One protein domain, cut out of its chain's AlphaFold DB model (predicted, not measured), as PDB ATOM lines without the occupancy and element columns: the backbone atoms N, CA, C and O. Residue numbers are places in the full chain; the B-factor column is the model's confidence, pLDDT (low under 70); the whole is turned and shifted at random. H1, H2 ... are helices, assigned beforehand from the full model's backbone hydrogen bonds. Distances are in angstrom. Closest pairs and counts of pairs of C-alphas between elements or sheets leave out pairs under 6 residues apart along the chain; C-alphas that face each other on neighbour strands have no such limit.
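This is residues 2 to 120 of the 321 residues of the protein "Zinc-finger domain of monoamine-oxidase A repressor R1 protein" of Actinidia rufa (UniProt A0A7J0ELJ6). Two long helices, H3 and H7, lie side by side and run the same way as the core; H2 packs across their first residues from one side, and H4 packs on H3 from the other. The short helices H1, H5 and H6 lie around the outside, and a long loop, residues 52 to 67, runs along the surface between H3 and H4. The printed part has 119 residues with seven named helices, H1 to H7 in order, and no named strand: the class is all helix. It is compact and rounded, with a radius of gyration of the C-alphas of 13.7 A and spans of 31 by 30 by 28 A.

Find C-alpha 2 at (142.144, 62.466, 130.223), where H1, residues 2 to 9, begins. Next comes H2, residues 15 to 25, 15.4 A from first to last C-alpha. H3, residues 36 to 51, starts at C-alpha 36 at (127.346, 62.375, 123.025) and is 23.2 A long. Read on to H4, residues 68 to 78, 15.5 A, then H5, residues 80 to 85, and H6, residues 95 to 99. H7, residues 103 to 118, is 22.2 A long and ends at C-alpha 118 at (147.158, 57.777, 120.530).

Begin at the hub, H3, which touches three helices. It touches H7 at a shallow tilt of 28 degrees, the same way; the closest C-alphas, of Ile 48 and Phe 117, are 5.7 A apart. With residues 36 to 40 alone it touches H2 at a steep tilt of 61 degrees, the closest C-alphas, of Val 19 and Val 37, being 5.1 A apart. With residues 42 to 45 alone it touches H4 at a steep tilt of 54 degrees; look at the C-alphas of Ile 42 and Trp 68, the closest, 6.2 A apart. H2 also touches H7, at residues 103 to 107 of H7 alone, at a shallow tilt of 34 degrees, only just short of steep; the C-alphas of Ile 24 and Ser 103, the closest, are 5.6 A apart. The packing is part aligned, part crossed, two of these four tilts being shallow. H4 and H5 only just touch, only at the corner, with 3 pairs of C-alphas within 8 A, the closest those of Val 76 and Phe 83, 5.9 A apart. H6 is close to H4 but not clearly touching, with the closest C-alphas, of Leu 69 and Ala 95, 7.3 A apart; H1 and H2 are near each other. In H2, H3, H4 and H7 every O i to N i+4 pair is within hydrogen-bond range; H1 has 3 of 4, H5 0 of 2 with 1 of 3 O i to N i+3 pairs, and H6 0 of 1 with 1 of 2.

The two C-alphas farthest apart, of Glu 13 and Gln 90, are 36.4 A apart. The printed part has no cut; the link from H3 to H4 is long. Look for low confidence, pLDDT under 70, in 41 residues, among them 26 to 34 and 79 to 92.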
ATOM      1  N   LEU A   2     143.383  61.875 130.776       45.50
ATOM      2  CA  LEU A   2     142.144  62.466 130.223       45.50
ATOM      3  C   LEU A   2     142.289  63.951 129.815       45.50
ATOM      4  O   LEU A   2     141.854  64.323 128.731       45.50
ATOM      5  N   ASN A   3     143.007  64.766 130.600       56.66
ATOM      6  CA  ASN A   3     143.289  66.178 130.268       56.66
ATOM      7  C   ASN A   3     144.138  66.374 129.000       56.66
ATOM      8  O   ASN A   3     144.171  67.460 128.434       56.66
ATOM      9  N   PHE A   4     144.856  65.339 128.571       66.12
ATOM     10  CA  PHE A   4     145.692  65.373 127.377       66.12
ATOM     11  C   PHE A   4     144.854  65.141 126.109       66.12
ATOM     12  O   PHE A   4     144.906  65.947 125.182       66.12
ATOM     13  N   LEU A   5     144.017  64.095 126.113       65.00
ATOM     14  CA  LEU A   5     143.077  63.807 125.021       65.00
ATOM     15  C   LEU A   5     142.110  64.978 124.813       65.00
ATOM     16  O   LEU A   5     141.816  65.351 123.683       65.00
ATOM     17  N   TRP A   6     141.698  65.609 125.915       72.56
ATOM     18  CA  TRP A   6     140.898  66.828 125.932       72.56
ATOM     19  C   TRP A   6     141.449  67.944 125.040       72.56
ATOM     20  O   TRP A   6     140.712  68.526 124.248       72.56
ATOM     21  N   GLN A   7     142.735  68.275 125.202       72.62
ATOM     22  CA  GLN A   7     143.344  69.426 124.531       72.62
ATOM     23  C   GLN A   7     143.492  69.196 123.030       72.62
ATOM     24  O   GLN A   7     143.339  70.137 122.261       72.62
ATOM     25  N   ILE A   8     143.762  67.957 122.613       76.69
ATOM     26  CA  ILE A   8     143.911  67.616 121.193       76.69
ATOM     27  C   ILE A   8     142.546  67.538 120.494       76.69
ATOM     28  O   ILE A   8     142.443  67.871 119.314       76.69
ATOM     29  N   LEU A   9     141.503  67.114 121.214       77.44
ATOM     30  CA  LEU A   9     140.136  66.982 120.697       77.44
ATOM     31  C   LEU A   9     139.298  68.265 120.825       77.44
ATOM     32  O   LEU A   9     138.153  68.271 120.380       77.44
ATOM     33  N   GLU A  10     139.854  69.329 121.414       80.31
ATOM     34  CA  GLU A  10     139.201  70.636 121.609       80.31
ATOM     35  C   GLU A  10     137.806  70.538 122.266       80.31
ATOM     36  O   GLU A  10     136.872  71.263 121.913       80.31
ATOM     37  N   LEU A  11     137.651  69.627 123.232       79.81
ATOM     38  CA  LEU A  11     136.378  69.417 123.931       79.81
ATOM     39  C   LEU A  11     136.028  70.609 124.835       79.81
ATOM     40  O   LEU A  11     136.912  71.297 125.357       79.81
ATOM     41  N   LYS A  12     134.727  70.851 125.049       82.44
ATOM     42  CA  LYS A  12     134.240  71.891 125.977       82.44
ATOM     43  C   LYS A  12     134.105  71.362 127.393       82.44
ATOM     44  O   LYS A  12     133.762  70.199 127.573       82.44
ATOM     45  N   GLU A  13     134.300  72.244 128.379       80.19
ATOM     46  CA  GLU A  13     134.233  71.918 129.813       80.19
ATOM     47  C   GLU A  13     132.970  71.099 130.152       80.19
ATOM     48  O   GLU A  13     131.860  71.503 129.803       80.19
ATOM     49  N   GLY A  14     133.132  69.929 130.783       78.50
ATOM     50  CA  GLY A  14     132.036  69.014 131.130       78.50
ATOM     51  C   GLY A  14     131.608  68.004 130.051       78.50
ATOM     52  O   GLY A  14     130.832  67.095 130.356       78.50
ATOM     53  N   GLU A  15     132.066  68.120 128.796       80.94
ATOM     54  CA  GLU A  15     131.683  67.186 127.722       80.94
ATOM     55  C   GLU A  15     132.150  65.736 127.951       80.94
ATOM     56  O   GLU A  15     131.317  64.833 127.842       80.94
ATOM     57  N   PRO A  16     133.418  65.438 128.286       80.12
ATOM     58  CA  PRO A  16     133.837  64.061 128.517       80.12
ATOM     59  C   PRO A  16     133.287  63.471 129.816       80.12
ATOM     60  O   PRO A  16     133.036  62.270 129.850       80.12
ATOM     61  N   GLU A  17     133.014  64.264 130.856       83.56
ATOM     62  CA  GLU A  17     132.267  63.793 132.027       83.56
ATOM     63  C   GLU A  17     130.878  63.306 131.611       83.56
ATOM     64  O   GLU A  17     130.429  62.250 132.059       83.56
ATOM     65  N   TYR A  18     130.221  64.036 130.708       82.88
ATOM     66  CA  TYR A  18     128.923  63.654 130.166       82.88
ATOM     67  C   TYR A  18     129.004  62.387 129.300       82.88
ATOM     68  O   TYR A  18     128.178  61.487 129.457       82.88
ATOM     69  N   VAL A  19     130.040  62.257 128.461       86.00
ATOM     70  CA  VAL A  19     130.324  61.035 127.680       86.00
ATOM     71  C   VAL A  19     130.552  59.831 128.600       86.00
ATOM     72  O   VAL A  19     129.977  58.767 128.377       86.00
ATOM     73  N   LEU A  20     131.349  59.982 129.661       84.00
ATOM     74  CA  LEU A  20     131.614  58.917 130.633       84.00
ATOM     75  C   LEU A  20     130.361  58.540 131.424       84.00
ATOM     76  O   LEU A  20     130.089  57.355 131.617       84.00
ATOM     77  N   GLN A  21     129.568  59.521 131.855       83.69
ATOM     78  CA  GLN A  21     128.303  59.252 132.531       83.69
ATOM     79  C   GLN A  21     127.340  58.479 131.627       83.69
ATOM     80  O   GLN A  21     126.715  57.532 132.101       83.69
ATOM     81  N   GLU A  22     127.242  58.832 130.346       85.69
ATOM     82  CA  GLU A  22     126.396  58.123 129.385       85.69
ATOM     83  C   GLU A  22     126.902  56.699 129.104       85.69
ATOM     84  O   GLU A  22     126.098  55.767 129.022       85.69
ATOM     85  N   LEU A  23     128.223  56.500 129.031       84.81
ATOM     86  CA  LEU A  23     128.837  55.174 128.899       84.81
ATOM     87  C   LEU A  23     128.527  54.265 130.089       84.81
ATOM     88  O   LEU A  23     128.275  53.079 129.896       84.81
ATOM     89  N   ILE A  24     128.551  54.805 131.309       80.62
ATOM     90  CA  ILE A  24     128.339  54.035 132.539       80.62
ATOM     91  C   ILE A  24     126.855  53.729 132.749       80.62
ATOM     92  O   ILE A  24     126.492  52.573 132.967       80.62
ATOM     93  N   HIS A  25     125.996  54.748 132.675       77.12
ATOM     94  CA  HIS A  25     124.585  54.640 133.064       77.12
ATOM     95  C   HIS A  25     123.664  54.177 131.927       77.12
ATOM     96  O   HIS A  25     122.493  53.894 132.177       77.12
ATOM     97  N   GLY A  26     124.185  54.091 130.699       67.00
ATOM     98  CA  GLY A  26     123.396  53.837 129.501       67.00
ATOM     99  C   GLY A  26     122.635  55.089 129.058       67.00
ATOM    100  O   GLY A  26     122.065  55.833 129.862       67.00
ATOM    101  N   GLY A  27     122.624  55.349 127.751       62.72
ATOM    102  CA  GLY A  27     121.894  56.482 127.189       62.72
ATOM    103  C   GLY A  27     120.381  56.290 127.317       62.72
ATOM    104  O   GLY A  27     119.840  55.246 126.955       62.72
ATOM    105  N   ARG A  28     119.654  57.320 127.774       55.16
ATOM    106  CA  ARG A  28     118.215  57.416 127.484       55.16
ATOM    107  C   ARG A  28     118.093  57.884 126.040       55.16
ATOM    108  O   ARG A  28     118.370  59.046 125.761       55.16
ATOM    109  N   GLY A  29     117.726  56.980 125.135       52.47
ATOM    110  CA  GLY A  29     117.627  57.258 123.702       52.47
ATOM    111  C   GLY A  29     116.778  58.496 123.401       52.47
ATOM    112  O   GLY A  29     115.548  58.449 123.418       52.47
ATOM    113  N   CYS A  30     117.432  59.618 123.101       46.28
ATOM    114  CA  CYS A  30     116.771  60.801 122.572       46.28
ATOM    115  C   CYS A  30     116.634  60.622 121.060       46.28
ATOM    116  O   CYS A  30     117.597  60.794 120.313       46.28
ATOM    117  N   ARG A  31     115.426  60.270 120.606       48.31
ATOM    118  CA  ARG A  31     115.101  60.127 119.179       48.31
ATOM    119  C   ARG A  31     115.544  61.373 118.397       48.31
ATOM    120  O   ARG A  31     115.011  62.460 118.602       48.31
ATOM    121  N   GLY A  32     116.497  61.189 117.482       53.59
ATOM    122  CA  GLY A  32     116.815  62.135 116.407       53.59
ATOM    123  C   GLY A  32     118.118  62.940 116.524       53.59
ATOM    124  O   GLY A  32     118.447  63.648 115.575       53.59
ATOM    125  N   LYS A  33     118.886  62.850 117.621       59.50
ATOM    126  CA  LYS A  33     120.230  63.461 117.729       59.50
ATOM    127  C   LYS A  33     121.240  62.425 118.210       59.50
ATOM    128  O   LYS A  33     120.920  61.659 119.109       59.50
ATOM    129  N   TYR A  34     122.457  62.443 117.657       66.56
ATOM    130  CA  TYR A  34     123.515  61.531 118.101       66.56
ATOM    131  C   TYR A  34     123.761  61.678 119.594       66.56
ATOM    132  O   TYR A  34     123.923  62.805 120.089       66.56
ATOM    133  N   SER A  35     123.819  60.525 120.252       78.62
ATOM    134  CA  SER A  35     124.396  60.333 121.570       78.62
ATOM    135  C   SER A  35     125.751  61.067 121.659       78.62
ATOM    136  O   SER A  35     126.540  61.006 120.709       78.62
ATOM    137  N   PRO A  36     126.025  61.814 122.739       80.94
ATOM    138  CA  PRO A  36     127.346  62.375 123.025       80.94
ATOM    139  C   PRO A  36     128.481  61.365 122.851       80.94
ATOM    140  O   PRO A  36     129.490  61.695 122.232       80.94
ATOM    141  N   VAL A  37     128.288  60.120 123.294       84.69
ATOM    142  CA  VAL A  37     129.252  59.029 123.084       84.69
ATOM    143  C   VAL A  37     129.497  58.779 121.598       84.69
ATOM    144  O   VAL A  37     130.649  58.717 121.174       84.69
ATOM    145  N   VAL A  38     128.438  58.679 120.791       83.69
ATOM    146  CA  VAL A  38     128.557  58.469 119.337       83.69
ATOM    147  C   VAL A  38     129.278  59.639 118.666       83.69
ATOM    148  O   VAL A  38     130.151  59.422 117.830       83.69
ATOM    149  N   ARG A  39     128.984  60.886 119.055       84.75
ATOM    150  CA  ARG A  39     129.708  62.060 118.528       84.75
ATOM    151  C   ARG A  39     131.189  62.005 118.870       84.75
ATOM    152  O   ARG A  39     132.015  62.287 118.009       84.75
ATOM    153  N   PHE A  40     131.505  61.606 120.095       86.94
ATOM    154  CA  PHE A  40     132.880  61.453 120.536       86.94
ATOM    155  C   PHE A  40     133.616  60.363 119.742       86.94
ATOM    156  O   PHE A  40     134.736  60.575 119.284       86.94
ATOM    157  N   HIS A  41     132.959  59.229 119.476       87.88
ATOM    158  CA  HIS A  41     133.517  58.171 118.625       87.88
ATOM    159  C   HIS A  41     133.764  58.669 117.196       87.88
ATOM    160  O   HIS A  41     134.829  58.419 116.639       87.88
ATOM    161  N   ILE A  42     132.825  59.424 116.616       87.38
ATOM    162  CA  ILE A  42     132.983  60.039 115.287       87.38
ATOM    163  C   ILE A  42     134.194  60.980 115.252       87.38
ATOM    164  O   ILE A  42     134.952  60.953 114.284       87.38
ATOM    165  N   GLN A  43     134.400  61.794 116.291       88.00
ATOM    166  CA  GLN A  43     135.558  62.691 116.378       88.00
ATOM    167  C   GLN A  43     136.881  61.917 116.397       88.00
ATOM    168  O   GLN A  43     137.777  62.237 115.616       88.00
ATOM    169  N   LEU A  44     136.986  60.869 117.224       89.81
ATOM    170  CA  LEU A  44     138.171  60.004 117.270       89.81
ATOM    171  C   LEU A  44     138.432  59.342 115.912       89.81
ATOM    172  O   LEU A  44     139.536  59.432 115.380       89.81
ATOM    173  N   LEU A  45     137.402  58.731 115.321       89.44
ATOM    174  CA  LEU A  45     137.495  58.060 114.022       89.44
ATOM    175  C   LEU A  45     137.913  59.013 112.901       89.44
ATOM    176  O   LEU A  45     138.703  58.624 112.049       89.44
ATOM    177  N   SER A  46     137.423  60.254 112.917       87.62
ATOM    178  CA  SER A  46     137.776  61.256 111.906       87.62
ATOM    179  C   SER A  46     139.277  61.555 111.916       87.62
ATOM    180  O   SER A  46     139.898  61.610 110.858       87.62
ATOM    181  N   LEU A  47     139.868  61.694 113.107       86.69
ATOM    182  CA  LEU A  47     141.302  61.952 113.265       86.69
ATOM    183  C   LEU A  47     142.150  60.722 112.933       86.69
ATOM    184  O   LEU A  47     143.213  60.856 112.335       86.69
ATOM    185  N   ILE A  48     141.669  59.524 113.279       88.19
ATOM    186  CA  ILE A  48     142.325  58.268 112.899       88.19
ATOM    187  C   ILE A  48     142.335  58.119 111.371       88.19
ATOM    188  O   ILE A  48     143.379  57.833 110.797       88.19
ATOM    189  N   GLN A  49     141.213  58.352 110.684       86.62
ATOM    190  CA  GLN A  49     141.149  58.264 109.219       86.62
ATOM    191  C   GLN A  49     142.036  59.292 108.515       86.62
ATOM    192  O   GLN A  49     142.673  58.961 107.514       86.62
ATOM    193  N   GLU A  50     142.084  60.522 109.032       85.69
ATOM    194  CA  GLU A  50     142.958  61.573 108.507       85.69
ATOM    195  C   GLU A  50     144.428  61.132 108.538       85.69
ATOM    196  O   GLU A  50     145.134  61.270 107.539       85.69
ATOM    197  N   ASP A  51     144.864  60.518 109.641       85.25
ATOM    198  CA  ASP A  51     146.228  60.001 109.800       85.25
ATOM    199  C   ASP A  51     146.572  58.885 108.802       85.25
ATOM    200  O   ASP A  51     147.708  58.744 108.352       85.25
ATOM    201  N   LEU A  52     145.566  58.111 108.407       81.62
ATOM    202  CA  LEU A  52     145.698  56.996 107.474       81.62
ATOM    203  C   LEU A  52     145.763  57.429 106.007       81.62
ATOM    204  O   LEU A  52     145.920  56.581 105.126       81.62
ATOM    205  N   GLY A  53     145.626  58.728 105.725       74.19
ATOM    206  CA  GLY A  53     145.558  59.248 104.362       74.19
ATOM    207  C   GLY A  53     144.292  58.815 103.616       74.19
ATOM    208  O   GLY A  53     144.224  58.933 102.388       74.19
ATOM    209  N   GLU A  54     143.283  58.308 104.333       75.44
ATOM    210  CA  GLU A  54     141.973  58.028 103.760       75.44
ATOM    211  C   GLU A  54     141.336  59.371 103.372       75.44
ATOM    212  O   GLU A  54     141.375  60.342 104.131       75.44
ATOM    213  N   LYS A  55     140.787  59.474 102.151       61.06
ATOM    214  CA  LYS A  55     140.145  60.716 101.695       61.06
ATOM    215  C   LYS A  55     139.086  61.098 102.721       61.06
ATOM    216  O   LYS A  55     138.180  60.303 102.940       61.06
ATOM    217  N   SER A  56     139.215  62.300 103.290       54.66
ATOM    218  CA  SER A  56     138.306  62.905 104.270       54.66
ATOM    219  C   SER A  56     136.871  62.942 103.735       54.66
ATOM    220  O   SER A  56     136.380  63.936 103.201       54.66
ATOM    221  N   THR A  57     136.187  61.810 103.799       59.78
ATOM    222  CA  THR A  57     134.747  61.746 103.665       59.78
ATOM    223  C   THR A  57     134.209  62.061 105.035       59.78
ATOM    224  O   THR A  57     134.497  61.338 105.984       59.78
ATOM    225  N   VAL A  58     133.437  63.143 105.133       66.31
ATOM    226  CA  VAL A  58     132.701  63.474 106.352       66.31
ATOM    227  C   VAL A  58     131.974  62.216 106.807       66.31
ATOM    228  O   VAL A  58     131.119  61.700 106.079       66.31
ATOM    229  N   ILE A  59     132.360  61.717 107.982       71.75
ATOM    230  CA  ILE A  59     131.735  60.549 108.579       71.75
ATOM    231  C   ILE A  59     130.269  60.914 108.797       71.75
ATOM    232  O   ILE A  59     129.919  61.781 109.601       71.75
ATOM    233  N   SER A  60     129.409  60.286 108.002       65.25
ATOM    234  CA  SER A  60     127.970  60.416 108.137       65.25
ATOM    235  C   SER A  60     127.533  59.469 109.234       65.25
ATOM    236  O   SER A  60     128.144  58.430 109.472       65.25
ATOM    237  N   ALA A  61     126.436  59.797 109.893       61.03
ATOM    238  CA  ALA A  61     125.826  58.860 110.819       61.03
ATOM    239  C   ALA A  61     124.411  58.436 110.408       61.03
ATOM    240  O   ALA A  61     123.612  57.982 111.217       61.03
ATOM    241  N   LYS A  62     124.169  58.509 109.093       59.41
ATOM    242  CA  LYS A  62     123.162  57.715 108.380       59.41
ATOM    243  C   LYS A  62     123.808  56.477 107.756       59.41
ATOM    244  O   LYS A  62     124.984  56.532 107.387       59.41
ATOM    245  N   ASP A  63     123.007  55.436 107.564       55.47
ATOM    246  CA  ASP A  63     123.419  54.196 106.907       55.47
ATOM    247  C   ASP A  63     123.983  54.433 105.501       55.47
ATOM    248  O   ASP A  63     123.510  55.281 104.736       55.47
ATOM    249  N   GLY A  64     125.034  53.682 105.173       59.22
ATOM    250  CA  GLY A  64     125.796  53.797 103.932       59.22
ATOM    251  C   GLY A  64     127.294  53.603 104.164       59.22
ATOM    252  O   GLY A  64     127.756  53.573 105.297       59.22
ATOM    253  N   LYS A  65     128.084  53.508 103.089       58.81
ATOM    254  CA  LYS A  65     129.530  53.192 103.161       58.81
ATOM    255  C   LYS A  65     130.371  54.170 103.999       58.81
ATOM    256  O   LYS A  65     131.418  53.778 104.491       58.81
ATOM    257  N   ASN A  66     129.897  55.404 104.180       59.66
ATOM    258  CA  ASN A  66     130.548  56.432 105.003       59.66
ATOM    259  C   ASN A  66     129.903  56.556 106.397       59.66
ATOM    260  O   ASN A  66     130.042  57.595 107.043       59.66
ATOM    261  N   SER A  67     129.137  55.545 106.823       78.62
ATOM    262  CA  SER A  67     128.595  55.464 108.177       78.62
ATOM    263  C   SER A  67     129.735  55.311 109.177       78.62
ATOM    264  O   SER A  67     130.654  54.516 108.962       78.62
ATOM    265  N   TRP A  68     129.656  56.026 110.297       83.88
ATOM    266  CA  TRP A  68     130.615  55.906 111.396       83.88
ATOM    267  C   TRP A  68     130.793  54.465 111.888       83.88
ATOM    268  O   TRP A  68     131.899  54.102 112.273       83.88
ATOM    269  N   LEU A  69     129.751  53.628 111.807       82.00
ATOM    270  CA  LEU A  69     129.829  52.210 112.164       82.00
ATOM    271  C   LEU A  69     130.674  51.400 111.188       82.00
ATOM    272  O   LEU A  69     131.441  50.550 111.623       82.00
ATOM    273  N   HIS A  70     130.597  51.683 109.887       80.69
ATOM    274  CA  HIS A  70     131.460  51.025 108.905       80.69
ATOM    275  C   HIS A  70     132.916  51.479 109.031       80.69
ATOM    276  O   HIS A  70     133.831  50.665 108.920       80.69
ATOM    277  N   VAL A  71     133.142  52.764 109.308       84.19
ATOM    278  CA  VAL A  71     134.488  53.288 109.582       84.19
ATOM    279  C   VAL A  71     135.063  52.652 110.850       84.19
ATOM    280  O   VAL A  71     136.210  52.210 110.866       84.19
ATOM    281  N   LEU A  72     134.242  52.534 111.893       85.62
ATOM    282  CA  LEU A  72     134.584  51.828 113.119       85.62
ATOM    283  C   LEU A  72     134.906  50.357 112.846       85.62
ATOM    284  O   LEU A  72     135.938  49.876 113.296       85.62
ATOM    285  N   GLN A  73     134.076  49.657 112.074       82.94
ATOM    286  CA  GLN A  73     134.306  48.268 111.681       82.94
ATOM    287  C   GLN A  73     135.659  48.095 110.994       82.94
ATOM    288  O   GLN A  73     136.406  47.176 111.330       82.94
ATOM    289  N   ASN A  74     135.989  48.987 110.056       81.38
ATOM    290  CA  ASN A  74     137.275  48.979 109.366       81.38
ATOM    291  C   ASN A  74     138.434  49.198 110.351       81.38
ATOM    292  O   ASN A  74     139.409  48.451 110.332       81.38
ATOM    293  N   CYS A  75     138.299  50.166 111.262       81.44
ATOM    294  CA  CYS A  75     139.282  50.442 112.309       81.44
ATOM    295  C   CYS A  75     139.525  49.209 113.204       81.44
ATOM    296  O   CYS A  75     140.655  48.745 113.345       81.44
ATOM    297  N   VAL A  76     138.458  48.594 113.722       79.50
ATOM    298  CA  VAL A  76     138.549  47.417 114.604       79.50
ATOM    299  C   VAL A  76     139.099  46.197 113.847       79.50
ATOM    300  O   VAL A  76     139.897  45.448 114.406       79.50
ATOM    301  N   SER A  77     138.752  46.014 112.568       77.88
ATOM    302  CA  SER A  77     139.259  44.899 111.743       77.88
ATOM    303  C   SER A  77     140.771  44.969 111.507       77.88
ATOM    304  O   SER A  77     141.423  43.939 111.350       77.88
ATOM    305  N   ARG A  78     141.344  46.178 111.498       74.12
ATOM    306  CA  ARG A  78     142.795  46.388 111.385       74.12
ATOM    307  C   ARG A  78     143.529  46.084 112.690       74.12
ATOM    308  O   ARG A  78     144.672  45.636 112.655       74.12
ATOM    309  N   SER A  79     142.862  46.275 113.826       69.62
ATOM    310  CA  SER A  79     143.385  46.016 115.170       69.62
ATOM    311  C   SER A  79     143.166  44.546 115.573       69.62
ATOM    312  O   SER A  79     142.443  44.213 116.517       69.62
ATOM    313  N   GLN A  80     143.768  43.632 114.801       58.25
ATOM    314  CA  GLN A  80     143.479  42.188 114.790       58.25
ATOM    315  C   GLN A  80     143.595  41.506 116.172       58.25
ATOM    316  O   GLN A  80     142.881  40.541 116.447       58.25
ATOM    317  N   CYS A  81     144.432  42.038 117.072       55.78
ATOM    318  CA  CYS A  81     144.589  41.553 118.447       55.78
ATOM    319  C   CYS A  81     143.394  41.888 119.361       55.78
ATOM    320  O   CYS A  81     143.082  41.128 120.277       55.78
ATOM    321  N   MET A  82     142.695  42.999 119.121       56.38
ATOM    322  CA  MET A  82     141.570  43.441 119.947       56.38
ATOM    323  C   MET A  82     140.230  42.944 119.406       56.38
ATOM    324  O   MET A  82     139.332  42.643 120.192       56.38
ATOM    325  N   PHE A  83     140.107  42.762 118.090       58.88
ATOM    326  CA  PHE A  83     138.903  42.223 117.448       58.88
ATOM    327  C   PHE A  83     138.452  40.884 118.068       58.88
ATOM    328  O   PHE A  83     137.284  40.718 118.433       58.88
ATOM    329  N   GLN A  84     139.404  39.970 118.293       59.59
ATOM    330  CA  GLN A  84     139.160  38.652 118.896       59.59
ATOM    331  C   GLN A  84     138.831  38.745 120.396       59.59
ATOM    332  O   GLN A  84     137.888  38.116 120.879       59.59
ATOM    333  N   ASN A  85     139.553  39.590 121.141       61.59
ATOM    334  CA  ASN A  85     139.353  39.782 122.585       61.59
ATOM    335  C   ASN A  85     138.002  40.425 122.933       61.59
ATOM    336  O   ASN A  85     137.450  40.205 124.017       61.59
ATOM    337  N   LEU A  86     137.461  41.228 122.018       63.41
ATOM    338  CA  LEU A  86     136.185  41.911 122.190       63.41
ATOM    339  C   LEU A  86     134.980  41.075 121.738       63.41
ATOM    340  O   LEU A  86     133.849  41.497 121.978       63.41
ATOM    341  N   LYS A  87     135.199  39.889 121.141       66.81
ATOM    342  CA  LYS A  87     134.153  39.042 120.532       66.81
ATOM    343  C   LYS A  87     133.229  39.836 119.595       66.81
ATOM    344  O   LYS A  87     132.037  39.552 119.499       66.81
ATOM    345  N   LEU A  88     133.783  40.836 118.907       67.25
ATOM    346  CA  LEU A  88     133.033  41.688 117.979       67.25
ATOM    347  C   LEU A  88     132.730  40.982 116.649       67.25
ATOM    348  O   LEU A  88     131.979  41.512 115.842       67.25
ATOM    349  N   GLU A  89     133.235  39.762 116.450       62.78
ATOM    350  CA  GLU A  89     132.871  38.868 115.339       62.78
ATOM    351  C   GLU A  89     131.357  38.638 115.208       62.78
ATOM    352  O   GLU A  89     130.865  38.417 114.107       62.78
ATOM    353  N   GLN A  90     130.615  38.698 116.320       62.53
ATOM    354  CA  GLN A  90     129.160  38.492 116.359       62.53
ATOM    355  C   GLN A  90     128.359  39.796 116.241       62.53
ATOM    356  O   GLN A  90     127.135  39.777 116.334       62.53
ATOM    357  N   PHE A  91     129.038  40.935 116.118       68.31
ATOM    358  CA  PHE A  91     128.397  42.238 116.051       68.31
ATOM    359  C   PHE A  91     127.870  42.473 114.628       68.31
ATOM    360  O   PHE A  91     128.632  42.342 113.672       68.31
ATOM    361  N   GLY A  92     126.579  42.794 114.479       63.78
ATOM    362  CA  GLY A  92     125.927  42.959 113.169       63.78
ATOM    363  C   GLY A  92     126.317  44.241 112.421       63.78
ATOM    364  O   GLY A  92     126.083  44.337 111.221       63.78
ATOM    365  N   TRP A  93     127.013  45.174 113.088       70.56
ATOM    366  CA  TRP A  93     127.467  46.467 112.550       70.56
ATOM    367  C   TRP A  93     126.341  47.359 111.998       70.56
ATOM    368  O   TRP A  93     126.613  48.312 111.264       70.56
ATOM    369  N   GLU A  94     125.096  47.109 112.401       68.06
ATOM    370  CA  GLU A  94     123.936  47.943 112.091       68.06
ATOM    371  C   GLU A  94     123.736  49.038 113.156       68.06
ATOM    372  O   GLU A  94     124.235  48.951 114.282       68.06
ATOM    373  N   ALA A  95     123.015  50.112 112.810       63.62
ATOM    374  CA  ALA A  95     122.805  51.263 113.700       63.62
ATOM    375  C   ALA A  95     122.177  50.883 115.053       63.62
ATOM    376  O   ALA A  95     122.593  51.396 116.097       63.62
ATOM    377  N   ASP A  96     121.227  49.949 115.035       66.25
ATOM    378  CA  ASP A  96     120.541  49.458 116.232       66.25
ATOM    379  C   ASP A  96     121.441  48.547 117.092       66.25
ATOM    380  O   ASP A  96     121.259  48.461 118.312       66.25
ATOM    381  N   ASP A  97     122.475  47.937 116.504       71.94
ATOM    382  CA  ASP A  97     123.377  47.034 117.221       71.94
ATOM    383  C   ASP A  97     124.235  47.782 118.236       71.94
ATOM    384  O   ASP A  97     124.475  47.273 119.333       71.94
ATOM    385  N   TYR A  98     124.673  49.005 117.921       78.38
ATOM    386  CA  TYR A  98     125.455  49.803 118.866       78.38
ATOM    387  C   TYR A  98     124.650  50.140 120.121       78.38
ATOM    388  O   TYR A  98     125.170  50.061 121.237       78.38
ATOM    389  N   GLU A  99     123.364  50.459 119.962       76.31
ATOM    390  CA  GLU A  99     122.508  50.746 121.109       76.31
ATOM    391  C   GLU A  99     122.239  49.503 121.964       76.31
ATOM    392  O   GLU A  99     122.068  49.618 123.177       76.31
ATOM    393  N   SER A 100     122.314  48.308 121.376       76.56
ATOM    394  CA  SER A 100     122.217  47.042 122.111       76.56
ATOM    395  C   SER A 100     123.462  46.704 122.951       76.56
ATOM    396  O   SER A 100     123.409  45.804 123.795       76.56
ATOM    397  N   LEU A 101     124.587  47.407 122.753       78.50
ATOM    398  CA  LEU A 101     125.814  47.156 123.508       78.50
ATOM    399  C   LEU A 101     125.648  47.522 124.982       78.50
ATOM    400  O   LEU A 101     125.247  48.635 125.322       78.50
ATOM    401  N   ASP A 102     126.068  46.611 125.858       81.62
ATOM    402  CA  ASP A 102     126.232  46.907 127.278       81.62
ATOM    403  C   ASP A 102     127.379  47.908 127.528       81.62
ATOM    404  O   ASP A 102     128.284  48.089 126.703       81.62
ATOM    405  N   SER A 103     127.363  48.548 128.700       83.12
ATOM    406  CA  SER A 103     128.359  49.549 129.106       83.12
ATOM    407  C   SER A 103     129.801  49.034 129.025       83.12
ATOM    408  O   SER A 103     130.708  49.783 128.670       83.12
ATOM    409  N   SER A 104     130.033  47.746 129.308       82.88
ATOM    410  CA  SER A 104     131.369  47.141 129.258       82.88
ATOM    411  C   SER A 104     131.890  47.065 127.821       82.88
ATOM    412  O   SER A 104     133.036  47.437 127.560       82.88
ATOM    413  N   LYS A 105     131.063  46.633 126.865       82.31
ATOM    414  CA  LYS A 105     131.430  46.602 125.441       82.31
ATOM    415  C   LYS A 105     131.653  48.006 124.885       82.31
ATOM    416  O   LYS A 105     132.640  48.214 124.183       82.31
ATOM    417  N   ARG A 106     130.804  48.975 125.246       84.62
ATOM    418  CA  ARG A 106     130.970  50.383 124.840       84.62
ATOM    419  C   ARG A 106     132.282  50.980 125.370       84.62
ATOM    420  O   ARG A 106     133.019  51.604 124.615       84.62
ATOM    421  N   LEU A 107     132.625  50.736 126.638       84.81
ATOM    422  CA  LEU A 107     133.895  51.185 127.227       84.81
ATOM    423  C   LEU A 107     135.113  50.539 126.565       84.81
ATOM    424  O   LEU A 107     136.112  51.202 126.307       84.81
ATOM    425  N   ARG A 108     135.037  49.240 126.272       83.94
ATOM    426  CA  ARG A 108     136.112  48.533 125.574       83.94
ATOM    427  C   ARG A 108     136.345  49.072 124.162       83.94
ATOM    428  O   ARG A 108     137.494  49.216 123.759       83.94
ATOM    429  N   LEU A 109     135.271  49.382 123.438       85.06
ATOM    430  CA  LEU A 109     135.347  50.015 122.124       85.06
ATOM    431  C   LEU A 109     135.990  51.402 122.210       85.06
ATOM    432  O   LEU A 109     136.862  51.724 121.406       85.06
ATOM    433  N   LEU A 110     135.602  52.194 123.211       87.06
ATOM    434  CA  LEU A 110     136.215  53.492 123.448       87.06
ATOM    435  C   LEU A 110     137.722  53.363 123.704       87.06
ATOM    436  O   LEU A 110     138.494  54.116 123.122       87.06
ATOM    437  N   ASN A 111     138.145  52.420 124.549       85.25
ATOM    438  CA  ASN A 111     139.568  52.205 124.829       85.25
ATOM    439  C   ASN A 111     140.351  51.881 123.552       85.25
ATOM    440  O   ASN A 111     141.396  52.478 123.328       85.25
ATOM    441  N   LEU A 112     139.809  51.016 122.688       84.94
ATOM    442  CA  LEU A 112     140.414  50.711 121.389       84.94
ATOM    443  C   LEU A 112     140.579  51.973 120.537       84.94
ATOM    444  O   LEU A 112     141.650  52.215 119.993       84.94
ATOM    445  N   LEU A 113     139.536  52.799 120.437       87.25
ATOM    446  CA  LEU A 113     139.610  54.045 119.675       87.25
ATOM    447  C   LEU A 113     140.619  55.029 120.262       87.25
ATOM    448  O   LEU A 113     141.319  55.696 119.508       87.25
ATOM    449  N   CYS A 114     140.707  55.117 121.587       86.50
ATOM    450  CA  CYS A 114     141.734  55.905 122.251       86.50
ATOM    451  C   CYS A 114     143.135  55.387 121.905       86.50
ATOM    452  O   CYS A 114     143.988  56.197 121.568       86.50
ATOM    453  N   ASP A 115     143.372  54.076 121.935       83.19
ATOM    454  CA  ASP A 115     144.678  53.483 121.617       83.19
ATOM    455  C   ASP A 115     145.096  53.761 120.165       83.19
ATOM    456  O   ASP A 115     146.215  54.216 119.913       83.19
ATOM    457  N   GLU A 116     144.183  53.577 119.210       86.00
ATOM    458  CA  GLU A 116     144.419  53.906 117.798       86.00
ATOM    459  C   GLU A 116     144.650  55.414 117.607       86.00
ATOM    460  O   GLU A 116     145.579  55.834 116.917       86.00
ATOM    461  N   PHE A 117     143.869  56.260 118.286       87.38
ATOM    462  CA  PHE A 117     144.037  57.713 118.255       87.38
ATOM    463  C   PHE A 117     145.387  58.171 118.835       87.38
ATOM    464  O   PHE A 117     146.043  59.054 118.272       87.38
ATOM    465  N   LEU A 118     145.836  57.555 119.933       84.94
ATOM    466  CA  LEU A 118     147.158  57.777 120.530       84.94
ATOM    467  C   LEU A 118     148.290  57.403 119.565       84.94
ATOM    468  O   LEU A 118     149.385  57.963 119.643       84.94
ATOM    469  N   CYS A 119     148.011  56.493 118.634       84.00
ATOM    470  CA  CYS A 119     148.921  56.063 117.584       84.00
ATOM    471  C   CYS A 119     148.886  56.943 116.323       84.00
ATOM    472  O   CYS A 119     149.572  56.614 115.356       84.00
ATOM    473  N   THR A 120     148.169  58.066 116.307       86.81
ATOM    474  CA  THR A 120     148.202  58.988 115.159       86.81
ATOM    475  C   THR A 120     149.450  59.874 115.172       86.81
ATOM    476  O   THR A 120     149.964  60.246 116.232       86.81
TER     477      THR A 120